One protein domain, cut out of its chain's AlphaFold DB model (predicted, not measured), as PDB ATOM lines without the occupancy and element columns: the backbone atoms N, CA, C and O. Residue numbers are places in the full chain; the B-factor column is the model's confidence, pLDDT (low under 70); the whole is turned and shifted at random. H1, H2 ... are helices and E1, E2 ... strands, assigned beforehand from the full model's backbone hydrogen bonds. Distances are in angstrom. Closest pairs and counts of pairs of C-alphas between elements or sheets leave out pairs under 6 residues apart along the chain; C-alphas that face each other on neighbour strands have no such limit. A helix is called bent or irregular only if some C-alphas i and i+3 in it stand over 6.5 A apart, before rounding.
ATOM      1  N   ASP A 228     183.155 279.867 141.076       88.19
ATOM      2  CA  ASP A 228     183.753 279.769 142.408       88.19
ATOM      3  C   ASP A 228     182.986 280.645 143.403       88.19
ATOM      4  O   ASP A 228     183.318 281.809 143.639       88.19
ATOM      5  N   PHE A 229     181.918 280.099 143.988       89.25
ATOM      6  CA  PHE A 229     181.058 280.844 144.912       89.25
ATOM      7  C   PHE A 229     181.507 280.740 146.381       89.25
ATOM      8  O   PHE A 229     180.772 280.291 147.261       89.25
ATOM      9  N   THR A 230     182.733 281.183 146.671       91.31
ATOM     10  CA  THR A 230     183.315 281.132 148.030       91.31
ATOM     11  C   THR A 230     182.593 282.031 149.043       91.31
ATOM     12  O   THR A 230     182.635 281.767 150.252       91.31
ATOM     13  N   ASP A 231     181.879 283.058 148.568       91.06
ATOM     14  CA  ASP A 231     181.066 283.950 149.402       91.06
ATOM     15  C   ASP A 231     180.024 283.173 150.224       91.06
ATOM     16  O   ASP A 231     179.725 283.561 151.352       91.06
ATOM     17  N   TYR A 232     179.499 282.057 149.700       90.31
ATOM     18  CA  TYR A 232     178.480 281.253 150.378       90.31
ATOM     19  C   TYR A 232     178.987 280.666 151.703       90.31
ATOM     20  O   TYR A 232     178.364 280.822 152.760       90.31
ATOM     21  N   MET A 233     180.174 280.055 151.676       92.12
ATOM     22  CA  MET A 233     180.805 279.502 152.879       92.12
ATOM     23  C   MET A 233     181.315 280.611 153.806       92.12
ATOM     24  O   MET A 233     181.216 280.497 155.030       92.12
ATOM     25  N   SER A 234     181.781 281.726 153.238       93.69
ATOM     26  CA  SER A 234     182.198 282.903 154.011       93.69
ATOM     27  C   SER A 234     181.029 283.502 154.802       93.69
ATOM     28  O   SER A 234     181.161 283.788 155.995       93.69
ATOM     29  N   LEU A 235     179.856 283.628 154.175       93.38
ATOM     30  CA  LEU A 235     178.624 284.076 154.823       93.38
ATOM     31  C   LEU A 235     178.132 283.074 155.874       93.38
ATOM     32  O   LEU A 235     177.664 283.483 156.938       93.38
ATOM     33  N   SER A 236     178.288 281.773 155.617       94.31
ATOM     34  CA  SER A 236     177.944 280.727 156.586       94.31
ATOM     35  C   SER A 236     178.756 280.881 157.875       94.31
ATOM     36  O   SER A 236     178.191 280.986 158.966       94.31
ATOM     37  N   MET A 237     180.080 281.026 157.763       95.62
ATOM     38  CA  MET A 237     180.952 281.269 158.917       95.62
ATOM     39  C   MET A 237     180.686 282.617 159.596       95.62
ATOM     40  O   MET A 237     180.737 282.703 160.827       95.62
ATOM     41  N   LYS A 238     180.361 283.663 158.826       96.69
ATOM     42  CA  LYS A 238     179.945 284.960 159.377       96.69
ATOM     43  C   LYS A 238     178.678 284.818 160.227       96.69
ATOM     44  O   LYS A 238     178.653 285.308 161.351       96.69
ATOM     45  N   THR A 239     177.682 284.081 159.747       96.19
ATOM     46  CA  THR A 239     176.428 283.851 160.480       96.19
ATOM     47  C   THR A 239     176.659 283.047 161.762       96.19
ATOM     48  O   THR A 239     176.137 283.397 162.821       96.19
ATOM     49  N   ILE A 240     177.505 282.010 161.709       97.19
ATOM     50  CA  ILE A 240     177.920 281.250 162.902       97.19
ATOM     51  C   ILE A 240     178.594 282.167 163.925       97.19
ATOM     52  O   ILE A 240     178.325 282.060 165.120       97.19
ATOM     53  N   ARG A 241     179.437 283.100 163.474       98.00
ATOM     54  CA  ARG A 241     180.084 284.088 164.342       98.00
ATOM     55  C   ARG A 241     179.087 285.063 164.964       98.00
ATOM     56  O   ARG A 241     179.203 285.339 166.156       98.00
ATOM     57  N   GLU A 242     178.137 285.575 164.187       97.44
ATOM     58  CA  GLU A 242     177.139 286.550 164.646       97.44
ATOM     59  C   GLU A 242     176.161 285.946 165.662       97.44
ATOM     60  O   GLU A 242     175.909 286.552 166.700       97.44
ATOM     61  N   ILE A 243     175.660 284.732 165.414       96.81
ATOM     62  CA  ILE A 243     174.678 284.072 166.290       96.81
ATOM     63  C   ILE A 243     175.362 283.327 167.446       96.81
ATOM     64  O   ILE A 243     174.905 283.363 168.588       96.81
ATOM     65  N   GLY A 244     176.438 282.598 167.148       95.75
ATOM     66  CA  GLY A 244     177.122 281.696 168.078       95.75
ATOM     67  C   GLY A 244     178.300 282.313 168.833       95.75
ATOM     68  O   GLY A 244     178.834 281.693 169.757       95.75
ATOM     69  N   GLY A 245     178.708 283.524 168.456       97.81
ATOM     70  CA  GLY A 245     179.831 284.251 169.036       97.81
ATOM     71  C   GLY A 245     181.196 283.850 168.467       97.81
ATOM     72  O   GLY A 245     181.421 282.738 167.981       97.81
ATOM     73  N   SER A 246     182.162 284.765 168.589       98.00
ATOM     74  CA  SER A 246     183.511 284.598 168.031       98.00
ATOM     75  C   SER A 246     184.251 283.361 168.534       98.00
ATOM     76  O   SER A 246     185.001 282.770 167.764       98.00
ATOM     77  N   LYS A 247     184.032 282.937 169.786       98.00
ATOM     78  CA  LYS A 247     184.674 281.730 170.329       98.00
ATOM     79  C   LYS A 247     184.238 280.470 169.572       98.00
ATOM     80  O   LYS A 247     185.092 279.669 169.215       98.00
ATOM     81  N   CYS A 248     182.941 280.322 169.282       97.88
ATOM     82  CA  CYS A 248     182.428 279.183 168.516       97.88
ATOM     83  C   CYS A 248     183.010 279.162 167.099       97.88
ATOM     84  O   CYS A 248     183.597 278.164 166.692       97.88
ATOM     85  N   ALA A 249     182.912 280.286 166.384       97.81
ATOM     86  CA  ALA A 249     183.412 280.388 165.016       97.81
ATOM     87  C   ALA A 249     184.928 280.135 164.922       97.81
ATOM     88  O   ALA A 249     185.364 279.383 164.055       97.81
ATOM     89  N   ASN A 250     185.723 280.700 165.840       98.25
ATOM     90  CA  ASN A 250     187.174 280.493 165.872       98.25
ATOM     91  C   ASN A 250     187.540 279.037 166.193       98.25
ATOM     92  O   ASN A 250     188.478 278.498 165.605       98.25
ATOM     93  N   ASN A 251     186.808 278.391 167.110       98.19
ATOM     94  CA  ASN A 251     187.008 276.975 167.402       98.19
ATOM     95  C   ASN A 251     186.651 276.114 166.186       98.19
ATOM     96  O   ASN A 251     187.414 275.222 165.841       98.19
ATOM     97  N   LEU A 252     185.544 276.400 165.499       97.62
ATOM     98  CA  LEU A 252     185.153 275.651 164.306       97.62
ATOM     99  C   LEU A 252     186.205 275.778 163.193       97.62
ATOM    100  O   LEU A 252     186.652 274.770 162.650       97.62
ATOM    101  N   GLU A 253     186.677 276.996 162.919       97.12
ATOM    102  CA  GLU A 253     187.755 277.256 161.957       97.12
ATOM    103  C   GLU A 253     189.053 276.522 162.335       97.12
ATOM    104  O   GLU A 253     189.644 275.816 161.513       97.12
ATOM    105  N   SER A 254     189.463 276.616 163.603       98.12
ATOM    106  CA  SER A 254     190.638 275.902 164.121       98.12
ATOM    107  C   SER A 254     190.468 274.382 164.035       98.12
ATOM    108  O   SER A 254     191.426 273.664 163.744       98.12
ATOM    109  N   GLY A 255     189.253 273.882 164.266       97.75
ATOM    110  CA  GLY A 255     188.895 272.475 164.146       97.75
ATOM    111  C   GLY A 255     189.078 271.975 162.719       97.75
ATOM    112  O   GLY A 255     189.783 270.989 162.504       97.75
ATOM    113  N   PHE A 256     188.549 272.702 161.730       97.19
ATOM    114  CA  PHE A 256     188.735 272.380 160.313       97.19
ATOM    115  C   PHE A 256     190.212 272.390 159.903       97.19
ATOM    116  O   PHE A 256     190.670 271.475 159.214       97.19
ATOM    117  N   GLN A 257     190.988 273.379 160.360       96.94
ATOM    118  CA  GLN A 257     192.429 273.438 160.093       96.94
ATOM    119  C   GLN A 257     193.171 272.229 160.683       96.94
ATOM    120  O   GLN A 257     193.981 271.607 159.989       96.94
ATOM    121  N   LYS A 258     192.878 271.857 161.935       96.81
ATOM    122  CA  LYS A 258     193.464 270.675 162.587       96.81
ATOM    123  C   LYS A 258     193.085 269.384 161.867       96.81
ATOM    124  O   LYS A 258     193.968 268.571 161.600       96.81
ATOM    125  N   LEU A 259     191.813 269.223 161.506       96.12
ATOM    126  CA  LEU A 259     191.308 268.055 160.783       96.12
ATOM    127  C   LEU A 259     191.998 267.896 159.419       96.12
ATOM    128  O   LEU A 259     192.458 266.807 159.074       96.12
ATOM    129  N   ARG A 260     192.174 269.001 158.680       95.69
ATOM    130  CA  ARG A 260     192.926 269.026 157.413       95.69
ATOM    131  C   ARG A 260     194.365 268.547 157.598       95.69
ATOM    132  O   ARG A 260     194.824 267.700 156.836       95.69
ATOM    133  N   LEU A 261     195.067 269.057 158.610       95.12
ATOM    134  CA  LEU A 261     196.450 268.660 158.901       95.12
ATOM    135  C   LEU A 261     196.558 267.193 159.352       95.12
ATOM    136  O   LEU A 261     197.532 266.521 159.018       95.12
ATOM    137  N   GLN A 262     195.571 266.679 160.092       95.19
ATOM    138  CA  GLN A 262     195.519 265.268 160.483       95.19
ATOM    139  C   GLN A 262     195.361 264.349 159.268       95.19
ATOM    140  O   GLN A 262     196.115 263.384 159.154       95.19
ATOM    141  N   LEU A 263     194.455 264.670 158.337       94.69
ATOM    142  CA  LEU A 263     194.259 263.892 157.108       94.69
ATOM    143  C   LEU A 263     195.499 263.880 156.200       94.69
ATOM    144  O   LEU A 263     195.725 262.903 155.495       94.69
ATOM    145  N   GLN A 264     196.330 264.925 156.246       93.38
ATOM    146  CA  GLN A 264     197.587 265.004 155.491       93.38
ATOM    147  C   GLN A 264     198.751 264.223 156.130       93.38
ATOM    148  O   GLN A 264     199.792 264.045 155.502       93.38
ATOM    149  N   SER A 265     198.610 263.755 157.374       95.12
ATOM    150  CA  SER A 265     199.650 263.001 158.080       95.12
ATOM    151  C   SER A 265     199.360 261.496 158.024       95.12
ATOM    152  O   SER A 265     198.321 261.085 158.535       95.12
ATOM    153  N   PRO A 266     200.268 260.639 157.512       91.12
ATOM    154  CA  PRO A 266     200.005 259.202 157.356       91.12
ATOM    155  C   PRO A 266     199.598 258.468 158.642       91.12
ATOM    156  O   PRO A 266     198.753 257.575 158.617       91.12
ATOM    157  N   THR A 267     200.198 258.832 159.779       93.62
ATOM    158  CA  THR A 267     199.887 258.205 161.072       93.62
ATOM    159  C   THR A 267     198.572 258.730 161.642       93.62
ATOM    160  O   THR A 267     197.745 257.943 162.097       93.62
ATOM    161  N   LYS A 268     198.361 260.053 161.601       95.06
ATOM    162  CA  LYS A 268     197.166 260.679 162.186       95.06
ATOM    163  C   LYS A 268     195.917 260.412 161.351       95.06
ATOM    164  O   LYS A 268     194.857 260.194 161.925       95.06
ATOM    165  N   SER A 269     196.035 260.361 160.025       95.25
ATOM    166  CA  SER A 269     194.919 260.028 159.139       95.25
ATOM    167  C   SER A 269     194.411 258.615 159.408       95.25
ATOM    168  O   SER A 269     193.210 258.420 159.528       95.25
ATOM    169  N   ARG A 270     195.306 257.642 159.620       93.50
ATOM    170  CA  ARG A 270     194.915 256.275 159.997       93.50
ATOM    171  C   ARG A 270     194.136 256.237 161.314       93.50
ATOM    172  O   ARG A 270     193.119 255.558 161.385       93.50
ATOM    173  N   GLN A 271     194.596 256.971 162.329       93.81
ATOM    174  CA  GLN A 271     193.911 257.061 163.625       93.81
ATOM    175  C   GLN A 271     192.520 257.695 163.488       93.81
ATOM    176  O   GLN A 271     191.549 257.163 164.017       93.81
ATOM    177  N   LEU A 272     192.417 258.794 162.736       93.94
ATOM    178  CA  LEU A 272     191.154 259.475 162.467       93.94
ATOM    179  C   LEU A 272     190.166 258.580 161.708       93.94
ATOM    180  O   LEU A 272     189.011 258.471 162.102       93.94
ATOM    181  N   LEU A 273     190.615 257.915 160.642       93.56
ATOM    182  CA  LEU A 273     189.764 257.039 159.836       93.56
ATOM    183  C   LEU A 273     189.293 255.817 160.622       93.56
ATOM    184  O   LEU A 273     188.153 255.395 160.455       93.56
ATOM    185  N   GLN A 274     190.136 255.276 161.504       92.00
ATOM    186  CA  GLN A 274     189.736 254.207 162.414       92.00
ATOM    187  C   GLN A 274     188.676 254.691 163.410       92.00
ATOM    188  O   GLN A 274     187.698 253.989 163.647       92.00
ATOM    189  N   ARG A 275     188.848 255.897 163.960       91.94
ATOM    190  CA  ARG A 275     187.897 256.508 164.894       91.94
ATOM    191  C   ARG A 275     186.532 256.771 164.254       91.94
ATOM    192  O   ARG A 275     185.516 256.434 164.843       91.94
ATOM    193  N   LEU A 276     186.514 257.283 163.026       90.50
ATOM    194  CA  LEU A 276     185.284 257.502 162.255       90.50
ATOM    195  C   LEU A 276     184.696 256.212 161.655       90.50
ATOM    196  O   LEU A 276     183.750 256.293 160.877       90.50
ATOM    197  N   GLN A 277     185.280 255.041 161.945       90.31
ATOM    198  CA  GLN A 277     184.911 253.758 161.336       90.31
ATOM    199  C   GLN A 277     184.793 253.848 159.803       90.31
ATOM    200  O   GLN A 277     183.858 253.339 159.187       90.31
ATOM    201  N   SER A 278     185.742 254.537 159.166       91.88
ATOM    202  CA  SER A 278     185.749 254.742 157.718       91.88
ATOM    203  C   SER A 278     185.936 253.424 156.972       91.88
ATOM    204  O   SER A 278     186.791 252.604 157.319       91.88
ATOM    205  N   CYS A 279     185.210 253.256 155.870       92.00
ATOM    206  CA  CYS A 279     185.433 252.154 154.946       92.00
ATOM    207  C   CYS A 279     186.840 252.230 154.328       92.00
ATOM    208  O   CYS A 279     187.404 253.311 154.134       92.00
ATOM    209  N   LYS A 280     187.385 251.065 153.947       91.31
ATOM    210  CA  LYS A 280     188.701 250.938 153.284       91.31
ATOM    211  C   LYS A 280     188.771 251.620 151.907       91.31
ATOM    212  O   LYS A 280     189.865 251.767 151.374       91.31
ATOM    213  N   SER A 281     187.625 251.993 151.334       91.25
ATOM    214  CA  SER A 281     187.506 252.749 150.081       91.25
ATOM    215  C   SER A 281     188.073 254.165 150.184       91.25
ATOM    216  O   SER A 281     188.530 254.696 149.179       91.25
ATOM    217  N   PHE A 282     188.079 254.776 151.374       94.44
ATOM    218  CA  PHE A 282     188.630 256.116 151.556       94.44
ATOM    219  C   PHE A 282     190.163 256.096 151.584       94.44
ATOM    220  O   PHE A 282     190.781 255.449 152.434       94.44
ATOM    221  N   ASN A 283     190.788 256.885 150.714       94.56
ATOM    222  CA  ASN A 283     192.228 257.081 150.667       94.56
ATOM    223  C   ASN A 283     192.597 258.525 151.034       94.56
ATOM    224  O   ASN A 283     192.464 259.443 150.233       94.56
ATOM    225  N   ALA A 284     193.187 258.722 152.218       94.75
ATOM    226  CA  ALA A 284     193.608 260.047 152.682       94.75
ATOM    227  C   ALA A 284     194.629 260.751 151.764       94.75
ATOM    228  O   ALA A 284     194.730 261.978 151.798       94.75
ATOM    229  N   ASN A 285     195.371 260.015 150.927       94.12
ATOM    230  CA  ASN A 285     196.286 260.597 149.941       94.12
ATOM    231  C   ASN A 285     195.569 261.035 148.653       94.12
ATOM    232  O   ASN A 285     196.084 261.911 147.957       94.12
ATOM    233  N   ASN A 286     194.380 260.501 148.367       95.06
ATOM    234  CA  ASN A 286     193.557 260.916 147.236       95.06
ATOM    235  C   ASN A 286     192.942 262.297 147.513       95.06
ATOM    236  O   ASN A 286     192.301 262.531 148.537       95.06
ATOM    237  N   GLU A 287     193.169 263.237 146.600       95.19
ATOM    238  CA  GLU A 287     192.645 264.595 146.714       95.19
ATOM    239  C   GLU A 287     191.121 264.654 146.628       95.19
ATOM    240  O   GLU A 287     190.510 265.372 147.416       95.19
ATOM    241  N   MET A 288     190.510 263.855 145.752       95.69
ATOM    242  CA  MET A 288     189.059 263.816 145.578       95.69
ATOM    243  C   MET A 288     188.356 263.250 146.810       95.69
ATOM    244  O   MET A 288     187.307 263.763 147.185       95.69
ATOM    245  N   ASP A 289     188.946 262.262 147.487       95.44
ATOM    246  CA  ASP A 289     188.397 261.731 148.743       95.44
ATOM    247  C   ASP A 289     188.411 262.801 149.842       95.44
ATOM    248  O   ASP A 289     187.403 263.031 150.512       95.44
ATOM    249  N   ARG A 290     189.528 263.526 149.994       95.12
ATOM    250  CA  ARG A 290     189.598 264.649 150.943       95.12
ATOM    251  C   ARG A 290     188.611 265.757 150.575       95.12
ATOM    252  O   ARG A 290     187.957 266.298 151.465       95.12
ATOM    253  N   ALA A 291     188.512 266.102 149.293       93.75
ATOM    254  CA  ALA A 291     187.605 267.136 148.807       93.75
ATOM    255  C   ALA A 291     186.142 266.757 149.059       93.75
ATOM    256  O   ALA A 291     185.400 267.569 149.601       93.75
ATOM    257  N   ALA A 292     185.746 265.518 148.752       92.31
ATOM    258  CA  ALA A 292     184.408 265.002 149.023       92.31
ATOM    259  C   ALA A 292     184.083 265.067 150.522       92.31
ATOM    260  O   ALA A 292     183.057 265.630 150.906       92.31
ATOM    261  N   PHE A 293     185.003 264.603 151.373       93.12
ATOM    262  CA  PHE A 293     184.837 264.642 152.824       93.12
ATOM    263  C   PHE A 293     184.604 266.069 153.347       93.12
ATOM    264  O   PHE A 293     183.633 266.317 154.062       93.12
ATOM    265  N   PHE A 294     185.438 267.037 152.951       93.38
ATOM    266  CA  PHE A 294     185.255 268.432 153.368       93.38
ATOM    267  C   PHE A 294     184.036 269.101 152.725       93.38
ATOM    268  O   PHE A 294     183.396 269.917 153.382       93.38
ATOM    269  N   ASN A 295     183.678 268.747 151.489       90.44
ATOM    270  CA  ASN A 295     182.469 269.236 150.830       90.44
ATOM    271  C   ASN A 295     181.205 268.791 151.580       90.44
ATOM    272  O   ASN A 295     180.302 269.590 151.802       90.44
ATOM    273  N   SER A 296     181.168 267.540 152.043       88.50
ATOM    274  CA  SER A 296     180.089 267.016 152.889       88.50
ATOM    275  C   SER A 296     179.951 267.798 154.197       88.50
ATOM    276  O   SER A 296     178.869 268.302 154.506       88.50
ATOM    277  N   LEU A 297     181.057 268.002 154.919       91.00
ATOM    278  CA  LEU A 297     181.057 268.809 156.143       91.00
ATOM    279  C   LEU A 297     180.642 270.262 155.879       91.00
ATOM    280  O   LEU A 297     179.856 270.831 156.636       91.00
ATOM    281  N   GLY A 298     181.136 270.858 154.795       91.38
ATOM    282  CA  GLY A 298     180.755 272.202 154.370       91.38
ATOM    283  C   GLY A 298     179.253 272.308 154.118       91.38
ATOM    284  O   GLY A 298     178.606 273.197 154.664       91.38
ATOM    285  N   ASN A 299     178.679 271.366 153.366       88.75
ATOM    286  CA  ASN A 299     177.246 271.327 153.077       88.75
ATOM    287  C   ASN A 299     176.394 271.138 154.335       88.75
ATOM    288  O   ASN A 299     175.347 271.769 154.448       88.75
ATOM    289  N   TYR A 300     176.851 270.348 155.311       90.19
ATOM    290  CA  TYR A 300     176.179 270.236 156.609       90.19
ATOM    291  C   TYR A 300     176.044 271.605 157.297       90.19
ATOM    292  O   TYR A 300     174.943 272.006 157.686       90.19
ATOM    293  N   PHE A 301     177.146 272.355 157.417       91.88
ATOM    294  CA  PHE A 301     177.121 273.675 158.056       91.88
ATOM    295  C   PHE A 301     176.385 274.719 157.216       91.88
ATOM    296  O   PHE A 301     175.707 275.583 157.772       91.88
ATOM    297  N   ALA A 302     176.471 274.621 155.892       90.88
ATOM    298  CA  ALA A 302     175.716 275.472 154.990       90.88
ATOM    299  C   ALA A 302     174.204 275.281 155.188       90.88
ATOM    300  O   ALA A 302     173.490 276.261 155.377       90.88
ATOM    301  N   VAL A 303     173.724 274.034 155.263       87.69
ATOM    302  CA  VAL A 303     172.314 273.716 155.555       87.69
ATOM    303  C   VAL A 303     171.907 274.192 156.950       87.69
ATOM    304  O   VAL A 303     170.819 274.752 157.108       87.69
ATOM    305  N   LEU A 304     172.772 274.022 157.961       89.12
ATOM    306  CA  LEU A 304     172.527 274.546 159.310       89.12
ATOM    307  C   LEU A 304     172.247 276.046 159.274       89.12
ATOM    308  O   LEU A 304     171.287 276.516 159.877       89.12
ATOM    309  N   VAL A 305     173.082 276.803 158.570       92.56
ATOM    310  CA  VAL A 305     172.934 278.255 158.491       92.56
ATOM    311  C   VAL A 305     171.738 278.641 157.623       92.56
ATOM    312  O   VAL A 305     170.926 279.457 158.051       92.56
ATOM    313  N   GLN A 306     171.609 278.058 156.435       88.50
ATOM    314  CA  GLN A 306     170.607 278.444 155.443       88.50
ATOM    315  C   GLN A 306     169.180 278.108 155.891       88.50
ATOM    316  O   GLN A 306     168.300 278.962 155.826       88.50
ATOM    317  N   SER A 307     168.955 276.883 156.369       84.38
ATOM    318  CA  SER A 307     167.605 276.349 156.617       84.38
ATOM    319  C   SER A 307     167.268 276.229 158.103       84.38
ATOM    320  O   SER A 307     166.104 276.080 158.477       84.38
ATOM    321  N   TYR A 308     168.278 276.299 158.974       85.88
ATOM    322  CA  TYR A 308     168.152 275.997 160.400       85.88
ATOM    323  C   TYR A 308     168.851 277.039 161.285       85.88
ATOM    324  O   TYR A 308     169.224 276.719 162.411       85.88
ATOM    325  N   SER A 309     168.990 278.289 160.822       88.62
ATOM    326  CA  SER A 309     169.739 279.362 161.505       88.62
ATOM    327  C   SER A 309     169.386 279.528 162.991       88.62
ATOM    328  O   SER A 309     170.267 279.766 163.819       88.62
ATOM    329  N   LYS A 310     168.120 279.304 163.369       88.31
ATOM    330  CA  LYS A 310     167.651 279.303 164.770       88.31
ATOM    331  C   LYS A 310     168.402 278.323 165.685       88.31
ATOM    332  O   LYS A 310     168.467 278.532 166.894       88.31
ATOM    333  N   TRP A 311     168.965 277.256 165.124       90.00
ATOM    334  CA  TRP A 311     169.711 276.219 165.836       90.00
ATOM    335  C   TRP A 311     171.209 276.503 165.931       90.00
ATOM    336  O   TRP A 311     171.879 275.843 166.721       90.00
ATOM    337  N   VAL A 312     171.737 277.501 165.213       94.06
ATOM    338  CA  VAL A 312     173.166 277.864 165.251       94.06
ATOM    339  C   VAL A 312     173.619 278.180 166.678       94.06
ATOM    340  O   VAL A 312     174.667 277.710 167.116       94.06
ATOM    341  N   GLY A 313     172.802 278.905 167.450       95.19
ATOM    342  CA  GLY A 313     173.110 279.208 168.850       95.19
ATOM    343  C   GLY A 313     173.183 277.954 169.731       95.19
ATOM    344  O   GLY A 313     174.072 277.839 170.574       95.19
ATOM    345  N   THR A 314     172.277 276.994 169.525       93.94
ATOM    346  CA  THR A 314     172.274 275.709 170.244       93.94
ATOM    347  C   THR A 314     173.467 274.849 169.848       93.94
ATOM    348  O   THR A 314     174.168 274.353 170.728       93.94
ATOM    349  N   PHE A 315     173.745 274.742 168.545       94.56
ATOM    350  CA  PHE A 315     174.940 274.087 168.019       94.56
ATOM    351  C   PHE A 315     176.195 274.643 168.697       94.56
ATOM    352  O   PHE A 315     176.934 273.891 169.321       94.56
ATOM    353  N   CYS A 316     176.388 275.964 168.683       97.19
ATOM    354  CA  CYS A 316     177.577 276.586 169.257       97.19
ATOM    355  C   CYS A 316     177.713 276.371 170.768       97.19
ATOM    356  O   CYS A 316     178.815 276.129 171.259       97.19
ATOM    357  N   LYS A 317     176.606 276.422 171.520       95.38
ATOM    358  CA  LYS A 317     176.614 276.121 172.961       95.38
ATOM    359  C   LYS A 317     177.047 274.685 173.243       95.38
ATOM    360  O   LYS A 317     177.775 274.472 174.208       95.38
ATOM    361  N   ASN A 318     176.602 273.725 172.437       94.12
ATOM    362  CA  ASN A 318     176.960 272.317 172.601       94.12
ATOM    363  C   ASN A 318     178.401 272.064 172.150       94.12
ATOM    364  O   ASN A 318     179.184 271.496 172.903       94.12
ATOM    365  N   PHE A 319     178.780 272.591 170.986       95.88
ATOM    366  CA  PHE A 319     180.120 272.476 170.416       95.88
ATOM    367  C   PHE A 319     181.209 272.985 171.369       95.88
ATOM    368  O   PHE A 319     182.222 272.328 171.582       95.88
ATOM    369  N   LEU A 320     180.977 274.128 172.027       96.69
ATOM    370  CA  LEU A 320     181.914 274.690 173.005       96.69
ATOM    371  C   LEU A 320     181.986 273.919 174.335       96.69
ATOM    372  O   LEU A 320     182.892 274.186 175.122       96.69
ATOM    373  N   LYS A 321     181.037 273.016 174.612       95.44
ATOM    374  CA  LYS A 321     181.013 272.177 175.822       95.44
ATOM    375  C   LYS A 321     181.648 270.803 175.620       95.44
ATOM    376  O   LYS A 321     181.945 270.159 176.618       95.44
ATOM    377  N   MET A 322     181.829 270.363 174.374       93.38
ATOM    378  CA  MET A 322     182.388 269.046 174.048       93.38
ATOM    379  C   MET A 322     183.782 268.865 174.660       93.38
ATOM    380  O   MET A 322     184.036 267.926 175.406       93.38
ATOM    381  N   THR A 323     184.687 269.796 174.365       95.44
ATOM    382  CA  THR A 323     186.083 269.763 174.811       95.44
ATOM    383  C   THR A 323     186.749 271.108 174.530       95.44
ATOM    384  O   THR A 323     186.274 271.898 173.710       95.44
ATOM    385  N   GLU A 324     187.861 271.381 175.210       94.56
ATOM    386  CA  GLU A 324     188.652 272.589 174.979       94.56
ATOM    387  C   GLU A 324     189.471 272.526 173.681       94.56
ATOM    388  O   GLU A 324     189.775 273.578 173.118       94.56
ATOM    389  N   ASP A 325     189.811 271.328 173.179       97.25
ATOM    390  CA  ASP A 325     190.549 271.178 171.919       97.25
ATOM    391  C   ASP A 325     189.607 271.303 170.704       97.25
ATOM    392  O   ASP A 325     188.763 270.435 170.488       97.25
ATOM    393  N   PRO A 326     189.760 272.321 169.836       96.56
ATOM    394  CA  PRO A 326     188.799 272.523 168.751       96.56
ATOM    395  C   PRO A 326     188.786 271.431 167.670       96.56
ATOM    396  O   PRO A 326     187.780 271.263 166.984       96.56
ATOM    397  N   GLY A 327     189.896 270.704 167.488       95.75
ATOM    398  CA  GLY A 327     189.963 269.594 166.536       95.75
ATOM    399  C   GLY A 327     189.211 268.383 167.070       95.75
ATOM    400  O   GLY A 327     188.408 267.795 166.352       95.75
ATOM    401  N   GLU A 328     189.416 268.073 168.346       96.06
ATOM    402  CA  GLU A 328     188.685 267.028 169.059       96.06
ATOM    403  C   GLU A 328     187.181 267.330 169.118       96.06
ATOM    404  O   GLU A 328     186.381 266.444 168.839       96.06
ATOM    405  N   ALA A 329     186.792 268.585 169.373       96.19
ATOM    406  CA  ALA A 329     185.389 269.006 169.358       96.19
ATOM    407  C   ALA A 329     184.742 268.787 167.981       96.19
ATOM    408  O   ALA A 329     183.624 268.288 167.889       96.19
ATOM    409  N   LEU A 330     185.447 269.129 166.892       96.38
ATOM    410  CA  LEU A 330     184.941 268.894 165.538       96.38
ATOM    411  C   LEU A 330     184.800 267.402 165.239       96.38
ATOM    412  O   LEU A 330     183.789 267.012 164.673       96.38
ATOM    413  N   ILE A 331     185.759 266.566 165.640       94.69
ATOM    414  CA  ILE A 331     185.656 265.117 165.432       94.69
ATOM    415  C   ILE A 331     184.484 264.539 166.232       94.69
ATOM    416  O   ILE A 331     183.690 263.809 165.651       94.69
ATOM    417  N   GLN A 332     184.309 264.926 167.500       93.00
ATOM    418  CA  GLN A 332     183.152 264.509 168.306       93.00
ATOM    419  C   GLN A 332     181.827 264.926 167.666       93.00
ATOM    420  O   GLN A 332     180.883 264.145 167.617       93.00
ATOM    421  N   HIS A 333     181.760 266.130 167.099       92.06
ATOM    422  CA  HIS A 333     180.575 266.553 166.369       92.06
ATOM    423  C   HIS A 333     180.344 265.738 165.083       92.06
ATOM    424  O   HIS A 333     179.212 265.372 164.792       92.06
ATOM    425  N   ILE A 334     181.403 265.416 164.330       90.56
ATOM    426  CA  ILE A 334     181.340 264.539 163.145       90.56
ATOM    427  C   ILE A 334     180.812 263.150 163.532       90.56
ATOM    428  O   ILE A 334     179.993 262.573 162.817       90.56
ATOM    429  N   GLU A 335     181.251 262.631 164.678       87.50
ATOM    430  CA  GLU A 335     180.763 261.375 165.245       87.50
ATOM    431  C   GLU A 335     179.263 261.460 165.557       87.50
ATOM    432  O   GLU A 335     178.508 260.597 165.123       87.50
ATOM    433  N   GLU A 336     178.803 262.531 166.211       84.25
ATOM    434  CA  GLU A 336     177.378 262.732 166.510       84.25
ATOM    435  C   GLU A 336     176.492 262.788 165.257       84.25
ATOM    436  O   GLU A 336     175.360 262.303 165.289       84.25
ATOM    437  N   ILE A 337     176.973 263.396 164.167       81.31
ATOM    438  CA  ILE A 337     176.163 263.602 162.955       81.31
ATOM    439  C   ILE A 337     176.177 262.394 162.019       81.31
ATOM    440  O   ILE A 337     175.196 262.196 161.304       81.31
ATOM    441  N   PHE A 338     177.251 261.600 161.990       75.88
ATOM    442  CA  PHE A 338     177.391 260.504 161.024       75.88
ATOM    443  C   PHE A 338     177.345 259.113 161.636       75.88
ATOM    444  O   PHE A 338     176.931 258.195 160.929       75.88
ATOM    445  N   LEU A 339     177.721 258.929 162.903       75.38
ATOM    446  CA  LEU A 339     177.659 257.606 163.514       75.38
ATOM    447  C   LEU A 339     176.229 257.286 163.997       75.38
ATOM    448  O   LEU A 339     175.462 258.197 164.333       75.38
ATOM    449  N   PRO A 340     175.846 255.999 164.007       66.50
ATOM    450  CA  PRO A 340     174.556 255.540 164.507       66.50
ATOM    451  C   PRO A 340     174.396 255.839 165.998       66.50
ATOM    452  O   PRO A 340     175.365 256.024 166.739       66.50
ATOM    453  N   ASN A 341     173.151 255.866 166.468       64.44
ATOM    454  CA  ASN A 341     172.884 255.964 167.901       64.44
ATOM    455  C   ASN A 341     173.391 254.688 168.613       64.44
ATOM    456  O   ASN A 341     173.124 253.605 168.103       64.44
ATOM    457  N   PRO A 342     174.012 254.764 169.808       60.75
ATOM    458  CA  PRO A 342     174.390 253.579 170.588       60.75
ATOM    459  C   PRO A 342     173.301 252.499 170.741       60.75
ATOM    460  O   PRO A 342     173.620 251.320 170.791       60.75
ATOM    461  N   GLN A 343     172.018 252.883 170.766       59.38
ATOM    462  CA  GLN A 343     170.889 251.937 170.780       59.38
ATOM    463  C   GLN A 343     170.735 251.157 169.460       59.38
ATOM    464  O   GLN A 343     170.435 249.970 169.484       59.38
ATOM    465  N   GLU A 344     170.966 251.807 168.314       59.81
ATOM    466  CA  GLU A 344     170.986 251.149 166.998       59.81
ATOM    467  C   GLU A 344     172.245 250.276 166.857       59.81
ATOM    468  O   GLU A 344     172.200 249.199 166.273       59.81
ATOM    469  N   GLU A 345     173.361 250.696 167.464       60.06
ATOM    470  CA  GLU A 345     174.604 249.919 167.502       60.06
ATOM    471  C   GLU A 345     174.463 248.618 168.322       60.06
ATOM    472  O   GLU A 345     175.093 247.612 167.993       60.06
ATOM    473  N   GLU A 346     173.642 248.608 169.380       59.53
ATOM    474  CA  GLU A 346     173.306 247.392 170.138       59.53
ATOM    475  C   GLU A 346     172.427 246.421 169.333       59.53
ATOM    476  O   GLU A 346     172.675 245.215 169.375       59.53
ATOM    477  N   GLU A 347     171.459 246.924 168.558       56.44
ATOM    478  CA  GLU A 347     170.657 246.103 167.635       56.44
ATOM    479  C   GLU A 347     171.518 245.497 166.514       56.44
ATOM    480  O   GLU A 347     171.418 244.301 166.236       56.44
ATOM    481  N   ASP A 348     172.417 246.278 165.911       54.03
ATOM    482  CA  ASP A 348     173.298 245.801 164.836       54.03
ATOM    483  C   ASP A 348     174.322 244.768 165.359       54.03
ATOM    484  O   ASP A 348     174.574 243.747 164.708       54.03
ATOM    485  N   LYS A 349     174.833 244.944 166.590       55.72
ATOM    486  CA  LYS A 349     175.643 243.922 167.286       55.72
ATOM    487  C   LYS A 349     174.859 242.639 167.565       55.72
ATOM    488  O   LYS A 349     175.453 241.562 167.538       55.72
ATOM    489  N   LEU A 350     173.549 242.733 167.803       49.47
ATOM    490  CA  LEU A 350     172.659 241.577 167.959       49.47
ATOM    491  C   LEU A 350     172.481 240.792 166.648       49.47
ATOM    492  O   LEU A 350     172.278 239.578 166.689       49.47
ATOM    493  N   HIS A 351     172.576 241.470 165.501       52.47
ATOM    494  CA  HIS A 351     172.428 240.876 164.169       52.47
ATOM    495  C   HIS A 351     173.751 240.441 163.515       52.47
ATOM    496  O   HIS A 351     173.721 239.726 162.516       52.47
ATOM    497  N   GLY A 352     174.900 240.778 164.112       51.19
ATOM    498  CA  GLY A 352     176.220 240.359 163.632       51.19
ATOM    499  C   GLY A 352     176.706 241.104 162.383       51.19
ATOM    500  O   GLY A 352     177.652 240.647 161.738       51.19
ATOM    501  N   ASP A 353     176.082 242.233 162.043       62.06
ATOM    502  CA  ASP A 353     176.454 243.049 160.889       62.06
ATOM    503  C   ASP A 353     177.521 244.085 161.301       62.06
ATOM    504  O   ASP A 353     177.264 245.010 162.070       62.06
ATOM    505  N   GLU A 354     178.749 243.940 160.791       77.50
ATOM    506  CA  GLU A 354     179.761 245.005 160.869       77.50
ATOM    507  C   GLU A 354     179.389 246.146 159.909       77.50
ATOM    508  O   GLU A 354     178.854 245.895 158.831       77.50
ATOM    509  N   TRP A 355     179.706 247.403 160.237       83.38
ATOM    510  CA  TRP A 355     179.431 248.548 159.360       83.38
ATOM    511  C   TRP A 355     180.609 249.524 159.264       83.38
ATOM    512  O   TRP A 355     181.528 249.504 160.080       83.38
ATOM    513  N   CYS A 356     180.607 250.368 158.226       88.62
ATOM    514  CA  CYS A 356     181.587 251.444 158.052       88.62
ATOM    515  C   CYS A 356     180.995 252.667 157.331       88.62
ATOM    516  O   CYS A 356     180.063 252.533 156.534       88.62
ATOM    517  N   LEU A 357     181.558 253.858 157.571       88.44
ATOM    518  CA  LEU A 357     181.228 255.087 156.838       88.44
ATOM    519  C   LEU A 357     181.999 255.149 155.511       88.44
ATOM    520  O   LEU A 357     183.228 255.257 155.499       88.44
ATOM    521  N   ASP A 358     181.301 255.119 154.378       90.56
ATOM    522  CA  ASP A 358     181.922 255.267 153.059       90.56
ATOM    523  C   ASP A 358     182.089 256.753 152.721       90.56
ATOM    524  O   ASP A 358     181.233 257.391 152.110       90.56
ATOM    525  N   LEU A 359     183.204 257.319 153.184       90.88
ATOM    526  CA  LEU A 359     183.561 258.728 153.000       90.88
ATOM    527  C   LEU A 359     184.232 259.001 151.643       90.88
ATOM    528  O   LEU A 359     184.639 260.133 151.388       90.88
ATOM    529  N   SER A 360     184.397 257.985 150.793       92.94
ATOM    530  CA  SER A 360     185.122 258.103 149.523       92.94
ATOM    531  C   SER A 360     184.407 259.010 148.515       92.94
ATOM    532  O   SER A 360     183.189 259.200 148.554       92.94
ATOM    533  N   TYR A 361     185.164 259.547 147.562       92.81
ATOM    534  CA  TYR A 361     184.615 260.267 146.418       92.81
ATOM    535  C   TYR A 361     183.696 259.377 145.572       92.81
ATOM    536  O   TYR A 361     182.666 259.837 145.083       92.81
ATOM    537  N   GLU A 362     184.019 258.088 145.445       90.25
ATOM    538  CA  GLU A 362     183.171 257.112 144.755       90.25
ATOM    539  C   GLU A 362     181.787 257.008 145.412       90.25
ATOM    540  O   GLU A 362     180.766 257.067 144.724       90.25
ATOM    541  N   ALA A 363     181.731 256.961 146.747       88.31
ATOM    542  CA  ALA A 363     180.464 256.979 147.471       88.31
ATOM    543  C   ALA A 363     179.669 258.266 147.217       88.31
ATOM    544  O   ALA A 363     178.450 258.199 147.053       88.31
ATOM    545  N   MET A 364     180.335 259.422 147.126       87.44
ATOM    546  CA  MET A 364     179.682 260.693 146.787       87.44
ATOM    547  C   MET A 364     179.051 260.660 145.384       87.44
ATOM    548  O   MET A 364     177.926 261.130 145.214       87.44
ATOM    549  N   LEU A 365     179.720 260.063 144.390       82.50
ATOM    550  CA  LEU A 365     179.189 259.923 143.023       82.50
ATOM    551  C   LEU A 365     177.928 259.049 142.965       82.50
ATOM    552  O   LEU A 365     176.991 259.337 142.218       82.50
ATOM    553  N   VAL A 366     177.888 257.994 143.779       76.75
ATOM    554  CA  VAL A 366     176.779 257.030 143.816       76.75
ATOM    555  C   VAL A 366     175.478 257.654 144.339       76.75
ATOM    556  O   VAL A 366     174.391 257.266 143.898       76.75
ATOM    557  N   VAL A 367     175.563 258.657 145.216       68.25
ATOM    558  CA  VAL A 367     174.384 259.337 145.779       68.25
ATOM    559  C   VAL A 367     173.566 260.070 144.712       68.25
ATOM    560  O   VAL A 367     172.338 260.064 144.785       68.25
ATOM    561  N   GLY A 368     174.221 260.627 143.688       53.81
ATOM    562  CA  GLY A 368     173.549 261.327 142.588       53.81
ATOM    563  C   GLY A 368     172.891 260.405 141.555       53.81
ATOM    564  O   GLY A 368     171.923 260.800 140.914       53.81
ATOM    565  N   PHE A 369     173.382 259.171 141.401       47.56
ATOM    566  CA  PHE A 369     172.984 258.283 140.300       47.56
ATOM    567  C   PHE A 369     171.990 257.186 140.688       47.56
ATOM    568  O   PHE A 369     171.232 256.724 139.841       47.56
ATOM    569  N   ILE A 370     171.990 256.707 141.933       45.75
ATOM    570  CA  ILE A 370     171.448 255.364 142.192       45.75
ATOM    571  C   ILE A 370     170.089 255.383 142.903       45.75
ATOM    572  O   ILE A 370     169.223 254.569 142.587       45.75
ATOM    573  N   ARG A 371     169.814 256.324 143.810       45.97
ATOM    574  CA  ARG A 371     168.653 256.155 144.700       45.97
ATOM    575  C   ARG A 371     167.295 256.468 144.066       45.97
ATOM    576  O   ARG A 371     166.335 255.742 144.309       45.97
ATOM    577  N   HIS A 372     167.216 257.498 143.224       44.03
ATOM    578  CA  HIS A 372     165.970 257.831 142.525       44.03
ATOM    579  C   HIS A 372     165.705 256.883 141.345       44.03
ATOM    580  O   HIS A 372     164.585 256.418 141.164       44.03
ATOM    581  N   ALA A 373     166.755 256.491 140.616       40.84
ATOM    582  CA  ALA A 373     166.663 255.518 139.529       40.84
ATOM    583  C   ALA A 373     166.215 254.132 140.008       40.84
ATOM    584  O   ALA A 373     165.372 253.501 139.383       40.84
ATOM    585  N   MET A 374     166.749 253.646 141.132       37.84
ATOM    586  CA  MET A 374     166.426 252.300 141.616       37.84
ATOM    587  C   MET A 374     165.009 252.181 142.180       37.84
ATOM    588  O   MET A 374     164.380 251.142 141.983       37.84
ATOM    589  N   ASN A 375     164.474 253.240 142.802       43.22
ATOM    590  CA  ASN A 375     163.065 253.277 143.208       43.22
ATOM    591  C   ASN A 375     162.115 253.263 141.998       43.22
ATOM    592  O   ASN A 375     161.032 252.691 142.089       43.22
ATOM    593  N   LEU A 376     162.526 253.840 140.863       40.81
ATOM    594  CA  LEU A 376     161.733 253.885 139.630       40.81
ATOM    595  C   LEU A 376     161.772 252.573 138.820       40.81
ATOM    596  O   LEU A 376     160.831 252.295 138.082       40.81
ATOM    597  N   VAL A 377     162.835 251.763 138.943       34.97
ATOM    598  CA  VAL A 377     163.067 250.567 138.095       34.97
ATOM    599  C   VAL A 377     162.855 249.243 138.860       34.97
ATOM    600  O   VAL A 377     162.959 248.166 138.280       34.97
ATOM    601  N   GLY A 378     162.550 249.279 140.164       29.61
ATOM    602  CA  GLY A 378     162.284 248.070 140.962       29.61
ATOM    603  C   GLY A 378     163.487 247.122 141.104       29.61
ATOM    604  O   GLY A 378     163.315 245.942 141.407       29.61
TER     605      GLY A 378
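AT A GLANCE: This is residues 228 to 378 of the 399 residues of an uncharacterized protein of Stomoxys calcitrans (UniProt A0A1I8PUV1). A long helix, H4, bends into a V of two arms, H4a and H4b; H1 packs on both arms, H2 packs on H4b, and H5 crosses H2. H3 turns off one end of H2, H7 packs on H4a, H6 touches no helix, and residues 366 to 378, of which 371 to 377 belong to H8, stick out. The printed part, 151 residues with eight named helices and one named strand in the order H1 to H6, E1, H7, H8, is mostly helix. It is compact, with a radius of gyration of the C-alphas of 16.8 A and spans of 46 by 36 by 34 A.

IN THESE COORDINATES: H4, residues 287 to 322, was assigned as one helix by its hydrogen bonds but is bent: C-alphas 307 and 310 are 8.7 A apart. H4a, residues 287 to 307, begins with C-alpha 287 at (192.645, 264.595, 146.714) and is 29.4 A long; H4b, residues 310 to 322, is 20.2 A long and irregular, C-alphas 310 and 313 being 6.8 A apart. H1 is residues 230 to 244, H2 246 to 263 at 25.8 A, H3 266 to 275, H5 326 to 338, H6 342 to 351, E1 355 to 357, H7 361 to 369, and H8 371 to 377, ending at (163.067, 250.567, 138.095).

HOW THE PARTS SIT: H4b, with residues 312 to 317 alone, touches H1 about perpendicular at 75 degrees, closest at C-alphas Gly 244 and Gly 313, 4.8 A. H5 touches H2 about perpendicular at 81 degrees, C-alphas Gly 255 and Gly 327 being closest at 3.9 A. H7 touches H4a at a steep tilt of 54 degrees, closest at C-alphas Asp 289 and Tyr 361, 4.7 A. H3 touches H2 only at the corner, and E1 pairs with no named strand. Every O i to N i+4 pair is within hydrogen-bond range in H1, H2, H4a, H5, H6 and H8, against 5 of 6 in H3, 7 of 9 in H4b and 3 of 5 in H7.

THE WHOLE: The C-alphas farthest apart, of Ser 246 and Gly 378, are 50.2 A apart. The printed part has no cut; the link H3 to H4 is long. Residues 340 to 353 and 367 to 378 have pLDDT under 70.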